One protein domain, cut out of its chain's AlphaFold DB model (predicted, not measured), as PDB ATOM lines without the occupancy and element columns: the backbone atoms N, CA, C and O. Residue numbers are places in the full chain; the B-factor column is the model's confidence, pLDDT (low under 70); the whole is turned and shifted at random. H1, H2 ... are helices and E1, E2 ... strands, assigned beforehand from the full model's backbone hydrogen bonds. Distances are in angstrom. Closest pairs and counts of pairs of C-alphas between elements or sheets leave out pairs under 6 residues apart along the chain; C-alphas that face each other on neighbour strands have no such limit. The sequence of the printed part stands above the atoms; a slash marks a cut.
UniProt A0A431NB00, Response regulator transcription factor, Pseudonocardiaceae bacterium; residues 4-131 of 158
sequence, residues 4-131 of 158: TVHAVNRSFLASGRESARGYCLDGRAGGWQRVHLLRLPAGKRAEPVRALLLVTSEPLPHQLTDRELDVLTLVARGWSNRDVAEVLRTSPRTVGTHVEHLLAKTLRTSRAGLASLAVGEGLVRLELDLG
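AT A GLANCE: This is residues 4 to 131 of the 158 residues of the protein "Response regulator transcription factor" of Pseudonocardiaceae bacterium (UniProt A0A431NB00). A twisted sheet, E1 to E3, with H1 over one face, stands beside a cluster of crossed helices, H2 to H5; short H6 sits between these two parts, next to E1. At the far end of the sheet, residues 43 to 48 stick out. The printed part has 128 residues, with named elements in the order H1 E1 E2 E3 H2 H3 H4 H5 H6, class mixed, helices and strands. The sheet, E1 E2 E3, is a meander, each strand the antiparallel neighbour of the one before. The whole is compact, radius of gyration of the C-alphas 15.5 A, spanning 51 by 28 by 26 A.

HOW THE PARTS SIT: Start with H1, residues 4 to 15, at a height over the sheet of 8.8 A, making two layers, helix on one face; its C-alpha 4 is 6.8 A from C-alpha 24 of E1, residues 19 to 25, their closest. E1 and E2, residues 32 to 39, form a hairpin, with N 22 and O 35 within hydrogen-bond range at 3.0 A. E2 and E3, residues 51 to 57, form another, with N 36 and O 54 at 2.9 A. Next find the hub, H2, residues 66 to 76. It only just touches H3, residues 81 to 87, with 3 pairs of C-alphas within 8 A, Leu 74 and Val 84 closest at 6.3 A. H2 touches H4, residues 92 to 106, about perpendicular at 86 degrees, closest C-alphas Glu 68 and His 98, 6.1 A. H2 touches H5, residues 111 to 121, closest C-alphas Ala 76 and Ala 115, 4.0 A. H6, residues 126 to 129, stands at the sheet's level; its closest C-alpha pair with E1 is Leu 126 and Gly 22, 5.4 A. In H1 to H5 every O i to N i+4 pair is within hydrogen-bond range; H6 is too short for one.

IN THESE COORDINATES: Find C-alpha 4 at (68.899, 63.237, 122.048), where H1 begins its 16.3 A. E2 runs 22.4 A and H4 20.7 A; H6 ends at C-alpha 129, (76.241, 73.589, 117.752).

THE WHOLE: The C-alphas of Lys 44 and Arg 93, the two farthest apart, are 52.5 A from each other. The printed part has no cut, and the link E2 to E3 is long. Mean pLDDT of the printed part is 91.0; look for values under 70 at residues 43 to 48.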
ATOM      1  N   THR A   4      68.044  62.274 122.752       81.19
ATOM      2  CA  THR A   4      68.899  63.237 122.048       81.19
ATOM      3  C   THR A   4      68.078  64.308 121.326       81.19
ATOM      4  O   THR A   4      68.312  65.504 121.491       81.19
ATOM      5  N   VAL A   5      67.040  63.896 120.593       80.81
ATOM      6  CA  VAL A   5      66.166  64.803 119.829       80.81
ATOM      7  C   VAL A   5      65.413  65.769 120.754       80.81
ATOM      8  O   VAL A   5      65.254  66.947 120.432       80.81
ATOM      9  N   HIS A   6      64.987  65.312 121.936       82.81
ATOM     10  CA  HIS A   6      64.356  66.187 122.928       82.81
ATOM     11  C   HIS A   6      65.348  67.190 123.528       82.81
ATOM     12  O   HIS A   6      65.000  68.358 123.715       82.81
ATOM     13  N   ALA A   7      66.583  66.765 123.816       85.12
ATOM     14  CA  ALA A   7      67.633  67.656 124.306       85.12
ATOM     15  C   ALA A   7      67.991  68.743 123.276       85.12
ATOM     16  O   ALA A   7      68.100  69.919 123.636       85.12
ATOM     17  N   VAL A   8      68.081  68.368 121.997       86.44
ATOM     18  CA  VAL A   8      68.270  69.293 120.870       86.44
ATOM     19  C   VAL A   8      67.111  70.283 120.773       86.44
ATOM     20  O   VAL A   8      67.355  71.486 120.711       86.44
ATOM     21  N   ASN A   9      65.857  69.818 120.847       86.56
ATOM     22  CA  ASN A   9      64.691  70.705 120.819       86.56
ATOM     23  C   ASN A   9      64.715  71.723 121.974       86.56
ATOM     24  O   ASN A   9      64.539  72.920 121.751       86.56
ATOM     25  N   ARG A  10      65.012  71.284 123.207       85.94
ATOM     26  CA  ARG A  10      65.145  72.201 124.356       85.94
ATOM     27  C   ARG A  10      66.241  73.244 124.138       85.94
ATOM     28  O   ARG A  10      66.007  74.427 124.377       85.94
ATOM     29  N   SER A  11      67.408  72.819 123.656       86.94
ATOM     30  CA  SER A  11      68.546  73.713 123.394       86.94
ATOM     31  C   SER A  11      68.224  74.721 122.287       86.94
ATOM     32  O   SER A  11      68.513  75.908 122.417       86.94
ATOM     33  N   PHE A  12      67.536  74.283 121.230       89.31
ATOM     34  CA  PHE A  12      67.061  75.148 120.155       89.31
ATOM     35  C   PHE A  12      66.075  76.205 120.661       89.31
ATOM     36  O   PHE A  12      66.264  77.395 120.396       89.31
ATOM     37  N   LEU A  13      65.067  75.798 121.439       86.19
ATOM     38  CA  LEU A  13      64.090  76.723 122.012       86.19
ATOM     39  C   LEU A  13      64.773  77.787 122.886       86.19
ATOM     40  O   LEU A  13      64.446  78.967 122.736       86.19
ATOM     41  N   ALA A  14      65.763  77.393 123.696       85.69
ATOM     42  CA  ALA A  14      66.554  78.293 124.539       85.69
ATOM     43  C   ALA A  14      67.517  79.207 123.755       85.69
ATOM     44  O   ALA A  14      67.799  80.316 124.199       85.69
ATOM     45  N   SER A  15      68.002  78.776 122.586       84.44
ATOM     46  CA  SER A  15      68.969  79.537 121.775       84.44
ATOM     47  C   SER A  15      68.407  80.818 121.147       84.44
ATOM     48  O   SER A  15      69.173  81.637 120.646       84.44
ATOM     49  N   GLY A  16      67.079  80.965 121.095       85.50
ATOM     50  CA  GLY A  16      66.417  82.071 120.397       85.50
ATOM     51  C   GLY A  16      66.542  82.031 118.868       85.50
ATOM     52  O   GLY A  16      66.034  82.925 118.205       85.50
ATOM     53  N   ARG A  17      67.184  81.007 118.288       87.69
ATOM     54  CA  ARG A  17      67.283  80.849 116.831       87.69
ATOM     55  C   ARG A  17      65.901  80.578 116.222       87.69
ATOM     56  O   ARG A  17      65.093  79.853 116.807       87.69
ATOM     57  N   GLU A  18      65.666  81.121 115.028       90.38
ATOM     58  CA  GLU A  18      64.447  80.886 114.236       90.38
ATOM     59  C   GLU A  18      64.439  79.501 113.585       90.38
ATOM     60  O   GLU A  18      63.402  78.855 113.462       90.38
ATOM     61  N   SER A  19      65.615  79.002 113.212       92.56
ATOM     62  CA  SER A  19      65.769  77.656 112.679       92.56
ATOM     63  C   SER A  19      67.131  77.078 113.028       92.56
ATOM     64  O   SER A  19      68.097  77.819 113.222       92.56
ATOM     65  N   ALA A  20      67.213  75.757 113.074       93.56
ATOM     66  CA  ALA A  20      68.466  75.026 113.128       93.56
ATOM     67  C   ALA A  20      68.340  73.772 112.269       93.56
ATOM     68  O   ALA A  20      67.283  73.150 112.211       93.56
ATOM     69  N   ARG A  21      69.423  73.390 111.602       95.56
ATOM     70  CA  ARG A  21      69.500  72.126 110.875       95.56
ATOM     71  C   ARG A  21      70.832  71.470 111.162       95.56
ATOM     72  O   ARG A  21      71.841  72.161 111.289       95.56
ATOM     73  N   GLY A  22      70.822  70.155 111.276       95.75
ATOM     74  CA  GLY A  22      72.012  69.409 111.632       95.75
ATOM     75  C   GLY A  22      71.735  67.933 111.803       95.75
ATOM     76  O   GLY A  22      70.682  67.433 111.411       95.75
ATOM     77  N   TYR A  23      72.687  67.256 112.419       96.00
ATOM     78  CA  TYR A  23      72.645  65.836 112.691       96.00
ATOM     79  C   TYR A  23      72.635  65.589 114.198       96.00
ATOM     80  O   TYR A  23      73.308  66.289 114.960       96.00
ATOM     81  N   CYS A  24      71.882  64.578 114.618       93.00
ATOM     82  CA  CYS A  24      71.921  64.019 115.963       93.00
ATOM     83  C   CYS A  24      72.104  62.502 115.882       93.00
ATOM     84  O   CYS A  24      71.584  61.853 114.971       93.00
ATOM     85  N   LEU A  25      72.823  61.929 116.843       90.06
ATOM     86  CA  LEU A  25      72.962  60.480 116.945       90.06
ATOM     87  C   LEU A  25      71.737  59.902 117.663       90.06
ATOM     88  O   LEU A  25      71.406  60.323 118.778       90.06
ATOM     89  N   ASP A  26      71.071  58.927 117.046       86.56
ATOM     90  CA  ASP A  26      69.985  58.212 117.704       86.56
ATOM     91  C   ASP A  26      70.546  57.220 118.724       86.56
ATOM     92  O   ASP A  26      71.059  56.159 118.366       86.56
ATOM     93  N   GLY A  27      70.388  57.535 120.012       74.62
ATOM     94  CA  GLY A  27      70.853  56.685 121.108       74.62
ATOM     95  C   GLY A  27      70.208  55.295 121.171       74.62
ATOM     96  O   GLY A  27      70.719  54.440 121.886       74.62
ATOM     97  N   ARG A  28      69.108  55.038 120.446       74.31
ATOM     98  CA  ARG A  28      68.456  53.713 120.409       74.31
ATOM     99  C   ARG A  28      68.916  52.839 119.248       74.31
ATOM    100  O   ARG A  28      69.067  51.636 119.422       74.31
ATOM    101  N   ALA A  29      69.080  53.436 118.070       73.31
ATOM    102  CA  ALA A  29      69.384  52.720 116.832       73.31
ATOM    103  C   ALA A  29      70.873  52.774 116.449       73.31
ATOM    104  O   ALA A  29      71.292  52.053 115.550       73.31
ATOM    105  N   GLY A  30      71.666  53.642 117.091       80.50
ATOM    106  CA  GLY A  30      73.075  53.863 116.748       80.50
ATOM    107  C   GLY A  30      73.288  54.545 115.391       80.50
ATOM    108  O   GLY A  30      74.414  54.607 114.909       80.50
ATOM    109  N   GLY A  31      72.218  55.035 114.760       89.38
ATOM    110  CA  GLY A  31      72.242  55.676 113.449       89.38
ATOM    111  C   GLY A  31      72.167  57.197 113.536       89.38
ATOM    112  O   GLY A  31      71.612  57.761 114.481       89.38
ATOM    113  N   TRP A  32      72.702  57.865 112.519       94.19
ATOM    114  CA  TRP A  32      72.580  59.310 112.374       94.19
ATOM    115  C   TRP A  32      71.189  59.706 111.881       94.19
ATOM    116  O   TRP A  32      70.582  59.055 111.028       94.19
ATOM    117  N   GLN A  33      70.682  60.797 112.444       93.69
ATOM    118  CA  GLN A  33      69.425  61.410 112.053       93.69
ATOM    119  C   GLN A  33      69.680  62.852 111.651       93.69
ATOM    120  O   GLN A  33      70.308  63.602 112.401       93.69
ATOM    121  N   ARG A  34      69.158  63.260 110.496       95.25
ATOM    122  CA  ARG A  34      69.105  64.666 110.117       95.25
ATOM    123  C   ARG A  34      67.871  65.296 110.729       95.25
ATOM    124  O   ARG A  34      66.763  64.782 110.592       95.25
ATOM    125  N   VAL A  35      68.073  66.418 111.402       94.75
ATOM    126  CA  VAL A  35      67.026  67.149 112.101       94.75
ATOM    127  C   VAL A  35      66.962  68.564 111.560       94.75
ATOM    128  O   VAL A  35      67.969  69.268 111.506       94.75
ATOM    129  N   HIS A  36      65.755  68.986 111.200       94.38
ATOM    130  CA  HIS A  36      65.429  70.376 110.909       94.38
ATOM    131  C   HIS A  36      64.459  70.867 111.976       94.38
ATOM    132  O   HIS A  36      63.411  70.260 112.198       94.38
ATOM    133  N   LEU A  37      64.834  71.949 112.646       93.44
ATOM    134  CA  LEU A  37      64.052  72.626 113.664       93.44
ATOM    135  C   LEU A  37      63.621  73.977 113.115       93.44
ATOM    136  O   LEU A  37      64.465  74.783 112.722       93.44
ATOM    137  N   LEU A  38      62.317  74.228 113.123       93.62
ATOM    138  CA  LEU A  38      61.737  75.520 112.782       93.62
ATOM    139  C   LEU A  38      60.952  76.035 113.980       93.62
ATOM    140  O   LEU A  38      60.033  75.364 114.455       93.62
ATOM    141  N   ARG A  39      61.305  77.225 114.465       91.69
ATOM    142  CA  ARG A  39      60.529  77.923 115.484       91.69
ATOM    143  C   ARG A  39      59.204  78.329 114.863       91.69
ATOM    144  O   ARG A  39      59.162  78.940 113.801       91.69
ATOM    145  N   LEU A  40      58.118  77.964 115.527       88.19
ATOM    146  CA  LEU A  40      56.801  78.413 115.115       88.19
ATOM    147  C   LEU A  40      56.524  79.768 115.772       88.19
ATOM    148  O   LEU A  40      56.900  79.961 116.934       88.19
ATOM    149  N   PRO A  41      55.874  80.703 115.058       80.19
ATOM    150  CA  PRO A  41      55.486  81.972 115.645       80.19
ATOM    151  C   PRO A  41      54.645  81.709 116.892       80.19
ATOM    152  O   PRO A  41      53.705  80.909 116.872       80.19
ATOM    153  N   ALA A  42      55.013  82.358 117.997       70.62
ATOM    154  CA  ALA A  42      54.208  82.311 119.203       70.62
ATOM    155  C   ALA A  42      52.828  82.902 118.881       70.62
ATOM    156  O   ALA A  42      52.732  83.959 118.254       70.62
ATOM    157  N   GLY A  43      51.765  82.206 119.286       67.19
ATOM    158  CA  GLY A  43      50.408  82.738 119.220       67.19
ATOM    159  C   GLY A  43      50.215  83.910 120.192       67.19
ATOM    160  O   GLY A  43      51.155  84.605 120.578       67.19
ATOM    161  N   LYS A  44      48.974  84.151 120.623       65.25
ATOM    162  CA  LYS A  44      48.678  85.204 121.613       65.25
ATOM    163  C   LYS A  44      49.516  85.018 122.896       65.25
ATOM    164  O   LYS A  44      49.933  83.908 123.224       65.25
ATOM    165  N   ARG A  45      49.770  86.122 123.622       59.12
ATOM    166  CA  ARG A  45      50.548  86.140 124.882       59.12
ATOM    167  C   ARG A  45      50.113  84.985 125.802       59.12
ATOM    168  O   ARG A  45      48.921  84.853 126.054       59.12
ATOM    169  N   ALA A  46      51.097  84.235 126.314       62.53
ATOM    170  CA  ALA A  46      50.999  83.017 127.140       62.53
ATOM    171  C   ALA A  46      50.971  81.656 126.406       62.53
ATOM    172  O   ALA A  46      50.958  80.621 127.068       62.53
ATOM    173  N   GLU A  47      51.049  81.618 125.072       66.38
ATOM    174  CA  GLU A  47      51.270  80.359 124.343       66.38
ATOM    175  C   GLU A  47      52.704  79.822 124.551       66.38
ATOM    176  O   GLU A  47      53.667  80.597 124.489       66.38
ATOM    177  N   PRO A  48      52.889  78.503 124.756       66.50
ATOM    178  CA  PRO A  48      54.219  77.911 124.795       66.50
ATOM    179  C   PRO A  48      54.896  78.084 123.432       66.50
ATOM    180  O   PRO A  48      54.279  77.855 122.392       66.50
ATOM    181  N   VAL A  49      56.178  78.452 123.427       71.06
ATOM    182  CA  VAL A  49      56.979  78.453 122.198       71.06
ATOM    183  C   VAL A  49      57.035  77.025 121.659       71.06
ATOM    184  O   VAL A  49      57.448  76.103 122.364       71.06
ATOM    185  N   ARG A  50      56.624  76.847 120.403       80.69
ATOM    186  CA  ARG A  50      56.601  75.550 119.721       80.69
ATOM    187  C   ARG A  50      57.677  75.508 118.642       80.69
ATOM    188  O   ARG A  50      58.084  76.541 118.110       80.69
ATOM    189  N   ALA A  51      58.104  74.303 118.295       85.56
ATOM    190  CA  ALA A  51      58.960  74.064 117.146       85.56
ATOM    191  C   ALA A  51      58.416  72.888 116.338       85.56
ATOM    192  O   ALA A  51      57.936  71.907 116.910       85.56
ATOM    193  N   LEU A  52      58.503  72.991 115.015       89.06
ATOM    194  CA  LEU A  52      58.349  71.849 114.127       89.06
ATOM    195  C   LEU A  52      59.700  71.134 114.034       89.06
ATOM    196  O   LEU A  52      60.713  71.772 113.744       89.06
ATOM    197  N   LEU A  53      59.698  69.823 114.275       91.56
ATOM    198  CA  LEU A  53      60.851  68.947 114.080       91.56
ATOM    199  C   LEU A  53      60.580  68.006 112.910       91.56
ATOM    200  O   LEU A  53      59.656  67.197 112.970       91.56
ATOM    201  N   LEU A  54      61.428  68.073 111.888       91.81
ATOM    202  CA  LEU A  54      61.517  67.050 110.853       91.81
ATOM    203  C   LEU A  54      62.763  66.208 111.120       91.81
ATOM    204  O   LEU A  54      63.857  66.760 111.217       91.81
ATOM    205  N   VAL A  55      62.589  64.893 111.247       91.88
ATOM    206  CA  VAL A  55      63.670  63.945 111.540       91.88
ATOM    207  C   VAL A  55      63.695  62.875 110.456       91.88
ATOM    208  O   VAL A  55      62.699  62.179 110.263       91.88
ATOM    209  N   THR A  56      64.825  62.728 109.771       93.06
ATOM    210  CA  THR A  56      65.056  61.659 108.789       93.06
ATOM    211  C   THR A  56      66.256  60.825 109.208       93.06
ATOM    212  O   THR A  56      67.253  61.356 109.689       93.06
ATOM    213  N   SER A  57      66.162  59.503 109.063       90.81
ATOM    214  CA  SER A  57      67.297  58.608 109.302       90.81
ATOM    215  C   SER A  57      68.131  58.536 108.031       90.81
ATOM    216  O   SER A  57      67.698  57.936 107.049       90.81
ATOM    217  N   GLU A  58      69.318  59.131 108.043       90.44
ATOM    218  CA  GLU A  58      70.235  59.120 106.904       90.44
ATOM    219  C   GLU A  58      71.693  59.090 107.389       90.44
ATOM    220  O   GLU A  58      72.008  59.680 108.426       90.44
ATOM    221  N   PRO A  59      72.594  58.390 106.676       92.38
ATOM    222  CA  PRO A  59      74.010  58.382 107.021       92.38
ATOM    223  C   PRO A  59      74.624  59.775 106.847       92.38
ATOM    224  O   PRO A  59      74.113  60.611 106.099       92.38
ATOM    225  N   LEU A  60      75.767  60.008 107.498       94.75
ATOM    226  CA  LEU A  60      76.504  61.254 107.310       94.75
ATOM    227  C   LEU A  60      76.978  61.391 105.849       94.75
ATOM    228  O   LEU A  60      77.591  60.460 105.311       94.75
ATOM    229  N   PRO A  61      76.747  62.552 105.207       95.19
ATOM    230  CA  PRO A  61      77.311  62.862 103.897       95.19
ATOM    231  C   PRO A  61      78.841  62.769 103.892       95.19
ATOM    232  O   PRO A  61      79.482  62.794 104.941       95.19
ATOM    233  N   HIS A  62      79.444  62.667 102.704       95.31
ATOM    234  CA  HIS A  62      80.903  62.593 102.503       95.31
ATOM    235  C   HIS A  62      81.620  61.456 103.252       95.31
ATOM    236  O   HIS A  62      82.840  61.502 103.404       95.31
ATOM    237  N   GLN A  63      80.880  60.446 103.731       94.69
ATOM    238  CA  GLN A  63      81.430  59.362 104.554       94.69
ATOM    239  C   GLN A  63      82.190  59.909 105.776       94.69
ATOM    240  O   GLN A  63      83.269  59.422 106.144       94.69
ATOM    241  N   LEU A  64      81.658  60.982 106.373       96.50
ATOM    242  CA  LEU A  64      82.204  61.519 107.608       96.50
ATOM    243  C   LEU A  64      82.018  60.510 108.737       96.50
ATOM    244  O   LEU A  64      80.986  59.856 108.866       96.50
ATOM    245  N   THR A  65      83.046  60.413 109.565       95.75
ATOM    246  CA  THR A  65      82.977  59.739 110.856       95.75
ATOM    247  C   THR A  65      82.324  60.655 111.883       95.75
ATOM    248  O   THR A  65      82.359  61.882 111.754       95.75
ATOM    249  N   ASP A  66      81.821  60.064 112.963       94.88
ATOM    250  CA  ASP A  66      81.266  60.794 114.104       94.88
ATOM    251  C   ASP A  66      82.223  61.882 114.600       94.88
ATOM    252  O   ASP A  66      81.834  63.020 114.861       94.88
ATOM    253  N   ARG A  67      83.516  61.544 114.659       96.31
ATOM    254  CA  ARG A  67      84.541  62.453 115.153       96.31
ATOM    255  C   ARG A  67      84.849  63.596 114.194       96.31
ATOM    256  O   ARG A  67      85.117  64.710 114.636       96.31
ATOM    257  N   GLU A  68      84.819  63.335 112.894       97.69
ATOM    258  CA  GLU A  68      84.981  64.379 111.884       97.69
ATOM    259  C   GLU A  68      83.811  65.365 111.914       97.69
ATOM    260  O   GLU A  68      84.050  66.566 111.794       97.69
ATOM    261  N   LEU A  69      82.578  64.902 112.154       97.75
ATOM    262  CA  LEU A  69      81.432  65.794 112.340       97.75
ATOM    263  C   LEU A  69      81.587  66.672 113.590       97.75
ATOM    264  O   LEU A  69      81.327  67.877 113.521       97.75
ATOM    265  N   ASP A  70      82.041  66.112 114.718       97.25
ATOM    266  CA  ASP A  70      82.301  66.889 115.937       97.25
ATOM    267  C   ASP A  70      83.323  68.012 115.672       97.25
ATOM    268  O   ASP A  70      83.090  69.177 116.009       97.25
ATOM    269  N   VAL A  71      84.446  67.676 115.020       97.94
ATOM    270  CA  VAL A  71      85.494  68.640 114.652       97.94
ATOM    271  C   VAL A  71      84.946  69.694 113.692       97.94
ATOM    272  O   VAL A  71      85.131  70.885 113.940       97.94
ATOM    273  N   LEU A  72      84.244  69.285 112.631       98.25
ATOM    274  CA  LEU A  72      83.646  70.190 111.648       98.25
ATOM    275  C   LEU A  72      82.676  71.180 112.305       98.25
ATOM    276  O   LEU A  72      82.692  72.367 111.984       98.25
ATOM    277  N   THR A  73      81.887  70.711 113.271       97.56
ATOM    278  CA  THR A  73      80.934  71.541 114.015       97.56
ATOM    279  C   THR A  73      81.643  72.645 114.791       97.56
ATOM    280  O   THR A  73      81.281  73.813 114.686       97.56
ATOM    281  N   LEU A  74      82.693  72.309 115.541       96.06
ATOM    282  CA  LEU A  74      83.443  73.299 116.315       96.06
ATOM    283  C   LEU A  74      84.261  74.240 115.409       96.06
ATOM    284  O   LEU A  74      84.359  75.435 115.683       96.06
ATOM    285  N   VAL A  75      84.780  73.737 114.282       95.81
ATOM    286  CA  VAL A  75      85.398  74.564 113.229       95.81
ATOM    287  C   VAL A  75      84.400  75.593 112.693       95.81
ATOM    288  O   VAL A  75      84.757  76.763 112.558       95.81
ATOM    289  N   ALA A  76      83.153  75.189 112.431       95.81
ATOM    290  CA  ALA A  76      82.090  76.079 111.962       95.81
ATOM    291  C   ALA A  76      81.718  77.155 112.993       95.81
ATOM    292  O   ALA A  76      81.369  78.273 112.621       95.81
ATOM    293  N   ARG A  77      81.876  76.854 114.289       92.94
ATOM    294  CA  ARG A  77      81.740  77.824 115.389       92.94
ATOM    295  C   ARG A  77      82.940  78.776 115.522       92.94
ATOM    296  O   ARG A  77      82.925  79.634 116.398       92.94
ATOM    297  N   GLY A  78      83.974  78.635 114.690       93.81
ATOM    298  CA  GLY A  78      85.153  79.509 114.674       93.81
ATOM    299  C   GLY A  78      86.249  79.135 115.675       93.81
ATOM    300  O   GLY A  78      87.178  79.911 115.878       93.81
ATOM    301  N   TRP A  79      86.166  77.960 116.296       94.06
ATOM    302  CA  TRP A  79      87.120  77.534 117.321       94.06
ATOM    303  C   TRP A  79      88.490  77.254 116.707       94.06
ATOM    304  O   TRP A  79      88.564  76.849 115.547       94.06
ATOM    305  N   SER A  80      89.585  77.431 117.450       94.75
ATOM    306  CA  SER A  80      90.922  77.036 116.986       94.75
ATOM    307  C   SER A  80      91.151  75.529 117.159       94.75
ATOM    308  O   SER A  80      90.427  74.861 117.891       94.75
ATOM    309  N   ASN A  81      92.189  74.956 116.535       96.06
ATOM    310  CA  ASN A  81      92.525  73.541 116.768       96.06
ATOM    311  C   ASN A  81      92.832  73.244 118.245       96.06
ATOM    312  O   ASN A  81      92.617  72.118 118.684       96.06
ATOM    313  N   ARG A  82      93.320  74.236 119.000       95.44
ATOM    314  CA  ARG A  82      93.568  74.112 120.438       95.44
ATOM    315  C   ARG A  82      92.259  74.022 121.218       95.44
ATOM    316  O   ARG A  82      92.105  73.087 121.993       95.44
ATOM    317  N   ASP A  83      91.319  74.927 120.958       94.56
ATOM    318  CA  ASP A  83      90.027  74.946 121.660       94.56
ATOM    319  C   ASP A  83      89.214  73.685 121.327       94.56
ATOM    320  O   ASP A  83      88.628  73.045 122.199       94.56
ATOM    321  N   VAL A  84      89.239  73.267 120.052       95.25
ATOM    322  CA  VAL A  84      88.632  72.004 119.610       95.25
ATOM    323  C   VAL A  84      89.261  70.829 120.349       95.25
ATOM    324  O   VAL A  84      88.543  69.968 120.850       95.25
ATOM    325  N   ALA A  85      90.592  70.779 120.430       95.94
ATOM    326  CA  ALA A  85      91.300  69.703 121.108       95.94
ATOM    327  C   ALA A  85      90.934  69.624 122.593       95.94
ATOM    328  O   ALA A  85      90.736  68.526 123.107       95.94
ATOM    329  N   GLU A  86      90.779  70.766 123.257       94.69
ATOM    330  CA  GLU A  86      90.375  70.836 124.657       94.69
ATOM    331  C   GLU A  86      88.965  70.276 124.874       94.69
ATOM    332  O   GLU A  86      88.781  69.356 125.674       94.69
ATOM    333  N   VAL A  87      87.978  70.749 124.107       93.06
ATOM    334  CA  VAL A  87      86.592  70.270 124.248       93.06
ATOM    335  C   VAL A  87      86.441  68.810 123.869       93.06
ATOM    336  O   VAL A  87      85.708  68.062 124.515       93.06
ATOM    337  N   LEU A  88      87.176  68.378 122.854       94.75
ATOM    338  CA  LEU A  88      87.155  67.005 122.398       94.75
ATOM    339  C   LEU A  88      88.095  66.095 123.212       94.75
ATOM    340  O   LEU A  88      88.110  64.890 122.966       94.75
ATOM    341  N   ARG A  89      88.844  66.624 124.191       95.69
ATOM    342  CA  ARG A  89      89.832  65.889 125.006       95.69
ATOM    343  C   ARG A  89      90.829  65.101 124.150       95.69
ATOM    344  O   ARG A  89      91.041  63.905 124.332       95.69
ATOM    345  N   THR A  90      91.412  65.775 123.168       96.62
ATOM    346  CA  THR A  90      92.422  65.230 122.255       96.62
ATOM    347  C   THR A  90      93.588  66.210 122.097       96.62
ATOM    348  O   THR A  90      93.670  67.199 122.818       96.62
ATOM    349  N   SER A  91      94.526  65.943 121.183       97.88
ATOM    350  CA  SER A  91      95.647  66.848 120.911       97.88
ATOM    351  C   SER A  91      95.340  67.803 119.744       97.88
ATOM    352  O   SER A  91      94.667  67.399 118.790       97.88
ATOM    353  N   PRO A  92      95.886  69.038 119.729       97.81
ATOM    354  CA  PRO A  92      95.753  69.943 118.581       97.81
ATOM    355  C   PRO A  92      96.294  69.346 117.274       97.81
ATOM    356  O   PRO A  92      95.775  69.644 116.198       97.81
ATOM    357  N   ARG A  93      97.307  68.470 117.364       97.88
ATOM    358  CA  ARG A  93      97.847  67.715 116.224       97.88
ATOM    359  C   ARG A  93      96.802  66.761 115.648       97.88
ATOM    360  O   ARG A  93      96.589  66.764 114.444       97.88
ATOM    361  N   THR A  94      96.118  66.005 116.505       98.00
ATOM    362  CA  THR A  94      95.036  65.092 116.105       98.00
ATOM    363  C   THR A  94      93.885  65.850 115.445       98.00
ATOM    364  O   THR A  94      93.378  65.418 114.414       98.00
ATOM    365  N   VAL A  95      93.511  67.019 115.979       98.19
ATOM    366  CA  VAL A  95      92.515  67.892 115.333       98.19
ATOM    367  C   VAL A  95      92.988  68.349 113.953       98.19
ATOM    368  O   VAL A  95      92.196  68.330 113.016       98.19
ATOM    369  N   GLY A  96      94.264  68.718 113.808       98.00
ATOM    370  CA  GLY A  96      94.864  69.049 112.512       98.00
ATOM    371  C   GLY A  96      94.677  67.935 111.483       98.00
ATOM    372  O   GLY A  96      94.156  68.191 110.402       98.00
ATOM    373  N   THR A  97      94.978  66.690 111.861       98.38
ATOM    374  CA  THR A  97      94.757  65.514 111.004       98.38
ATOM    375  C   THR A  97      93.282  65.331 110.634       98.38
ATOM    376  O   THR A  97      92.963  65.091 109.473       98.38
ATOM    377  N   HIS A  98      92.351  65.507 111.579       98.19
ATOM    378  CA  HIS A  98      90.920  65.473 111.255       98.19
ATOM    379  C   HIS A  98      90.513  66.584 110.275       98.19
ATOM    380  O   HIS A  98      89.703  66.338 109.386       98.19
ATOM    381  N   VAL A  99      91.072  67.792 110.401       98.12
ATOM    382  CA  VAL A  99      90.818  68.899 109.465       98.12
ATOM    383  C   VAL A  99      91.354  68.577 108.069       98.12
ATOM    384  O   VAL A  99      90.662  68.836 107.090       98.12
ATOM    385  N   GLU A 100      92.539  67.979 107.955       98.25
ATOM    386  CA  GLU A 100      93.097  67.530 106.670       98.25
ATOM    387  C   GLU A 100      92.206  66.473 106.004       98.25
ATOM    388  O   GLU A 100      91.868  66.599 104.825       98.25
ATOM    389  N   HIS A 101      91.744  65.477 106.766       98.31
ATOM    390  CA  HIS A 101      90.803  64.474 106.264       98.31
ATOM    391  C   HIS A 101      89.465  65.095 105.843       98.31
ATOM    392  O   HIS A 101      88.930  64.746 104.792       98.31
ATOM    393  N   LEU A 102      88.944  66.055 106.614       98.25
ATOM    394  CA  LEU A 102      87.732  66.799 106.269       98.25
ATOM    395  C   LEU A 102      87.889  67.551 104.945       98.25
ATOM    396  O   LEU A 102      87.000  67.475 104.097       98.25
ATOM    397  N   LEU A 103      89.005  68.256 104.743       98.31
ATOM    398  CA  LEU A 103      89.294  68.963 103.490       98.31
ATOM    399  C   LEU A 103      89.287  67.998 102.298       98.31
ATOM    400  O   LEU A 103      88.626  68.275 101.296       98.31
ATOM    401  N   ALA A 104      89.938  66.841 102.445       98.12
ATOM    402  CA  ALA A 104      89.974  65.807 101.414       98.12
ATOM    403  C   ALA A 104      88.580  65.229 101.107       98.12
ATOM    404  O   ALA A 104      88.178  65.183  99.946       98.12
ATOM    405  N   LYS A 105      87.805  64.847 102.132       97.94
ATOM    406  CA  LYS A 105      86.468  64.242 101.967       97.94
ATOM    407  C   LYS A 105      85.423  65.204 101.398       97.94
ATOM    408  O   LYS A 105      84.511  64.785 100.691       97.94
ATOM    409  N   THR A 106      85.545  66.491 101.706       97.31
ATOM    410  CA  THR A 106      84.570  67.526 101.311       97.31
ATOM    411  C   THR A 106      85.002  68.343 100.091       97.31
ATOM    412  O   THR A 106      84.297  69.268  99.666       97.31
ATOM    413  N   LEU A 107      86.173  68.026  99.524       96.56
ATOM    414  CA  LEU A 107      86.776  68.744  98.399       96.56
ATOM    415  C   LEU A 107      86.898  70.253  98.668       96.56
ATOM    416  O   LEU A 107      86.697  71.086  97.782       96.56
ATOM    417  N   ARG A 108      87.169  70.624  99.923       97.56
ATOM    418  CA  ARG A 108      87.426  72.008 100.330       97.56
ATOM    419  C   ARG A 108      88.930  72.227 100.435       97.56
ATOM    420  O   ARG A 108      89.682  71.329 100.784       97.56
ATOM    421  N   THR A 109      89.367  73.455 100.180       96.56
ATOM    422  CA  THR A 109      90.793  73.830 100.198       96.56
ATOM    423  C   THR A 109      91.183  74.671 101.409       96.56
ATOM    424  O   THR A 109      92.354  74.988 101.593       96.56
ATOM    425  N   SER A 110      90.219  75.063 102.246       97.38
ATOM    426  CA  SER A 110      90.482  75.901 103.412       97.38
ATOM    427  C   SER A 110      89.538  75.607 104.572       97.38
ATOM    428  O   SER A 110      88.401  75.170 104.389       97.38
ATOM    429  N   ARG A 111      90.000  75.929 105.787       96.25
ATOM    430  CA  ARG A 111      89.191  75.883 107.014       96.25
ATOM    431  C   ARG A 111      87.931  76.745 106.905       96.25
ATOM    432  O   ARG A 111      86.867  76.328 107.345       96.25
ATOM    433  N   ALA A 112      88.046  77.924 106.293       96.69
ATOM    434  CA  ALA A 112      86.899  78.786 106.027       96.69
ATOM    435  C   ALA A 112      85.905  78.115 105.064       96.69
ATOM    436  O   ALA A 112      84.698  78.184 105.281       96.69
ATOM    437  N   GLY A 113      86.405  77.391 104.057       97.50
ATOM    438  CA  GLY A 113      85.586  76.566 103.168       97.50
ATOM    439  C   GLY A 113      84.835  75.452 103.903       97.50
ATOM    440  O   GLY A 113      83.662  75.236 103.614       97.50
ATOM    441  N   LEU A 114      85.466  74.792 104.882       97.94
ATOM    442  CA  LEU A 114      84.792  73.818 105.753       97.94
ATOM    443  C   LEU A 114      83.694  74.465 106.600       97.94
ATOM    444  O   LEU A 114      82.584  73.948 106.656       97.94
ATOM    445  N   ALA A 115      83.984  75.606 107.231       97.06
ATOM    446  CA  ALA A 115      82.997  76.328 108.032       97.06
ATOM    447  C   ALA A 115      81.786  76.753 107.184       97.06
ATOM    448  O   ALA A 115      80.641  76.540 107.579       97.06
ATOM    449  N   SER A 116      82.037  77.284 105.984       97.19
ATOM    450  CA  SER A 116      80.983  77.659 105.039       97.19
ATOM    451  C   SER A 116      80.148  76.459 104.595       97.19
ATOM    452  O   SER A 116      78.930  76.586 104.501       97.19
ATOM    453  N   LEU A 117      80.775  75.308 104.328       97.12
ATOM    454  CA  LEU A 117      80.079  74.067 103.974       97.12
ATOM    455  C   LEU A 117      79.176  73.595 105.120       97.12
ATOM    456  O   LEU A 117      77.992  73.340 104.916       97.12
ATOM    457  N   ALA A 118      79.719  73.538 106.339       97.06
ATOM    458  CA  ALA A 118      79.002  73.084 107.525       97.06
ATOM    459  C   ALA A 118      77.721  73.895 107.766       97.06
ATOM    460  O   ALA A 118      76.636  73.329 107.907       97.06
ATOM    461  N   VAL A 119      77.822  75.227 107.730       94.00
ATOM    462  CA  VAL A 119      76.667  76.129 107.870       94.00
ATOM    463  C   VAL A 119      75.729  76.020 106.660       94.00
ATOM    464  O   VAL A 119      74.506  75.930 106.812       94.00
ATOM    465  N   GLY A 120      76.297  75.995 105.451       95.00
ATOM    466  CA  GLY A 120      75.580  75.986 104.174       95.00
ATOM    467  C   GLY A 120      74.771  74.718 103.898       95.00
ATOM    468  O   GLY A 120      73.731  74.804 103.244       95.00
ATOM    469  N   GLU A 121      75.160  73.578 104.462       94.75
ATOM    470  CA  GLU A 121      74.450  72.300 104.296       94.75
ATOM    471  C   GLU A 121      73.770  71.806 105.582       94.75
ATOM    472  O   GLU A 121      72.922  70.907 105.546       94.75
ATOM    473  N   GLY A 122      74.086  72.418 106.729       95.06
ATOM    474  CA  GLY A 122      73.700  71.879 108.031       95.06
ATOM    475  C   GLY A 122      74.510  70.634 108.388       95.06
ATOM    476  O   GLY A 122      73.991  69.726 109.020       95.06
ATOM    477  N   LEU A 123      75.771  70.559 107.962       96.50
ATOM    478  CA  LEU A 123      76.710  69.494 108.321       96.50
ATOM    479  C   LEU A 123      77.326  69.784 109.699       96.50
ATOM    480  O   LEU A 123      78.529  69.983 109.848       96.50
ATOM    481  N   VAL A 124      76.460  69.862 110.709       96.69
ATOM    482  CA  VAL A 124      76.821  70.149 112.100       96.69
ATOM    483  C   VAL A 124      76.130  69.178 113.043       96.69
ATOM    484  O   VAL A 124      74.990  68.775 112.815       96.69
ATOM    485  N   ARG A 125      76.802  68.832 114.136       95.62
ATOM    486  CA  ARG A 125      76.231  68.081 115.244       95.62
ATOM    487  C   ARG A 125      75.448  69.022 116.147       95.62
ATOM    488  O   ARG A 125      76.032  69.894 116.792       95.62
ATOM    489  N   LEU A 126      74.136  68.839 116.230       92.56
ATOM    490  CA  LEU A 126      73.259  69.800 116.903       92.56
ATOM    491  C   LEU A 126      73.519  69.914 118.404       92.56
ATOM    492  O   LEU A 126      73.391  71.005 118.952       92.56
ATOM    493  N   GLU A 127      73.942  68.836 119.064       88.50
ATOM    494  CA  GLU A 127      74.292  68.891 120.489       88.50
ATOM    495  C   GLU A 127      75.501  69.802 120.755       88.50
ATOM    496  O   GLU A 127      75.574  70.458 121.792       88.50
ATOM    497  N   LEU A 128      76.439  69.864 119.804       85.06
ATOM    498  CA  LEU A 128      77.632  70.701 119.898       85.06
ATOM    499  C   LEU A 128      77.392  72.110 119.356       85.06
ATOM    500  O   LEU A 128      77.973  73.056 119.877       85.06
ATOM    501  N   ASP A 129      76.552  72.279 118.336       88.06
ATOM    502  CA  ASP A 129      76.241  73.589 117.752       88.06
ATOM    503  C   ASP A 129      75.313  74.432 118.644       88.06
ATOM    504  O   ASP A 129      75.534  75.632 118.819       88.06
ATOM    505  N   LEU A 130      74.302  73.800 119.250       84.31
ATOM    506  CA  LEU A 130      73.345  74.452 120.153       84.31
ATOM    507  C   LEU A 130      73.813  74.472 121.617       84.31
ATOM    508  O   LEU A 130      73.141  75.058 122.467       84.31
ATOM    509  N   GLY A 131      74.943  73.826 121.918       74.56
ATOM    510  CA  GLY A 131      75.560  73.848 123.240       74.56
ATOM    511  C   GLY A 131      75.981  75.263 123.667       74.56
ATOM    512  O   GLY A 131      76.098  76.165 122.830       74.56
TER     513      GLY A 131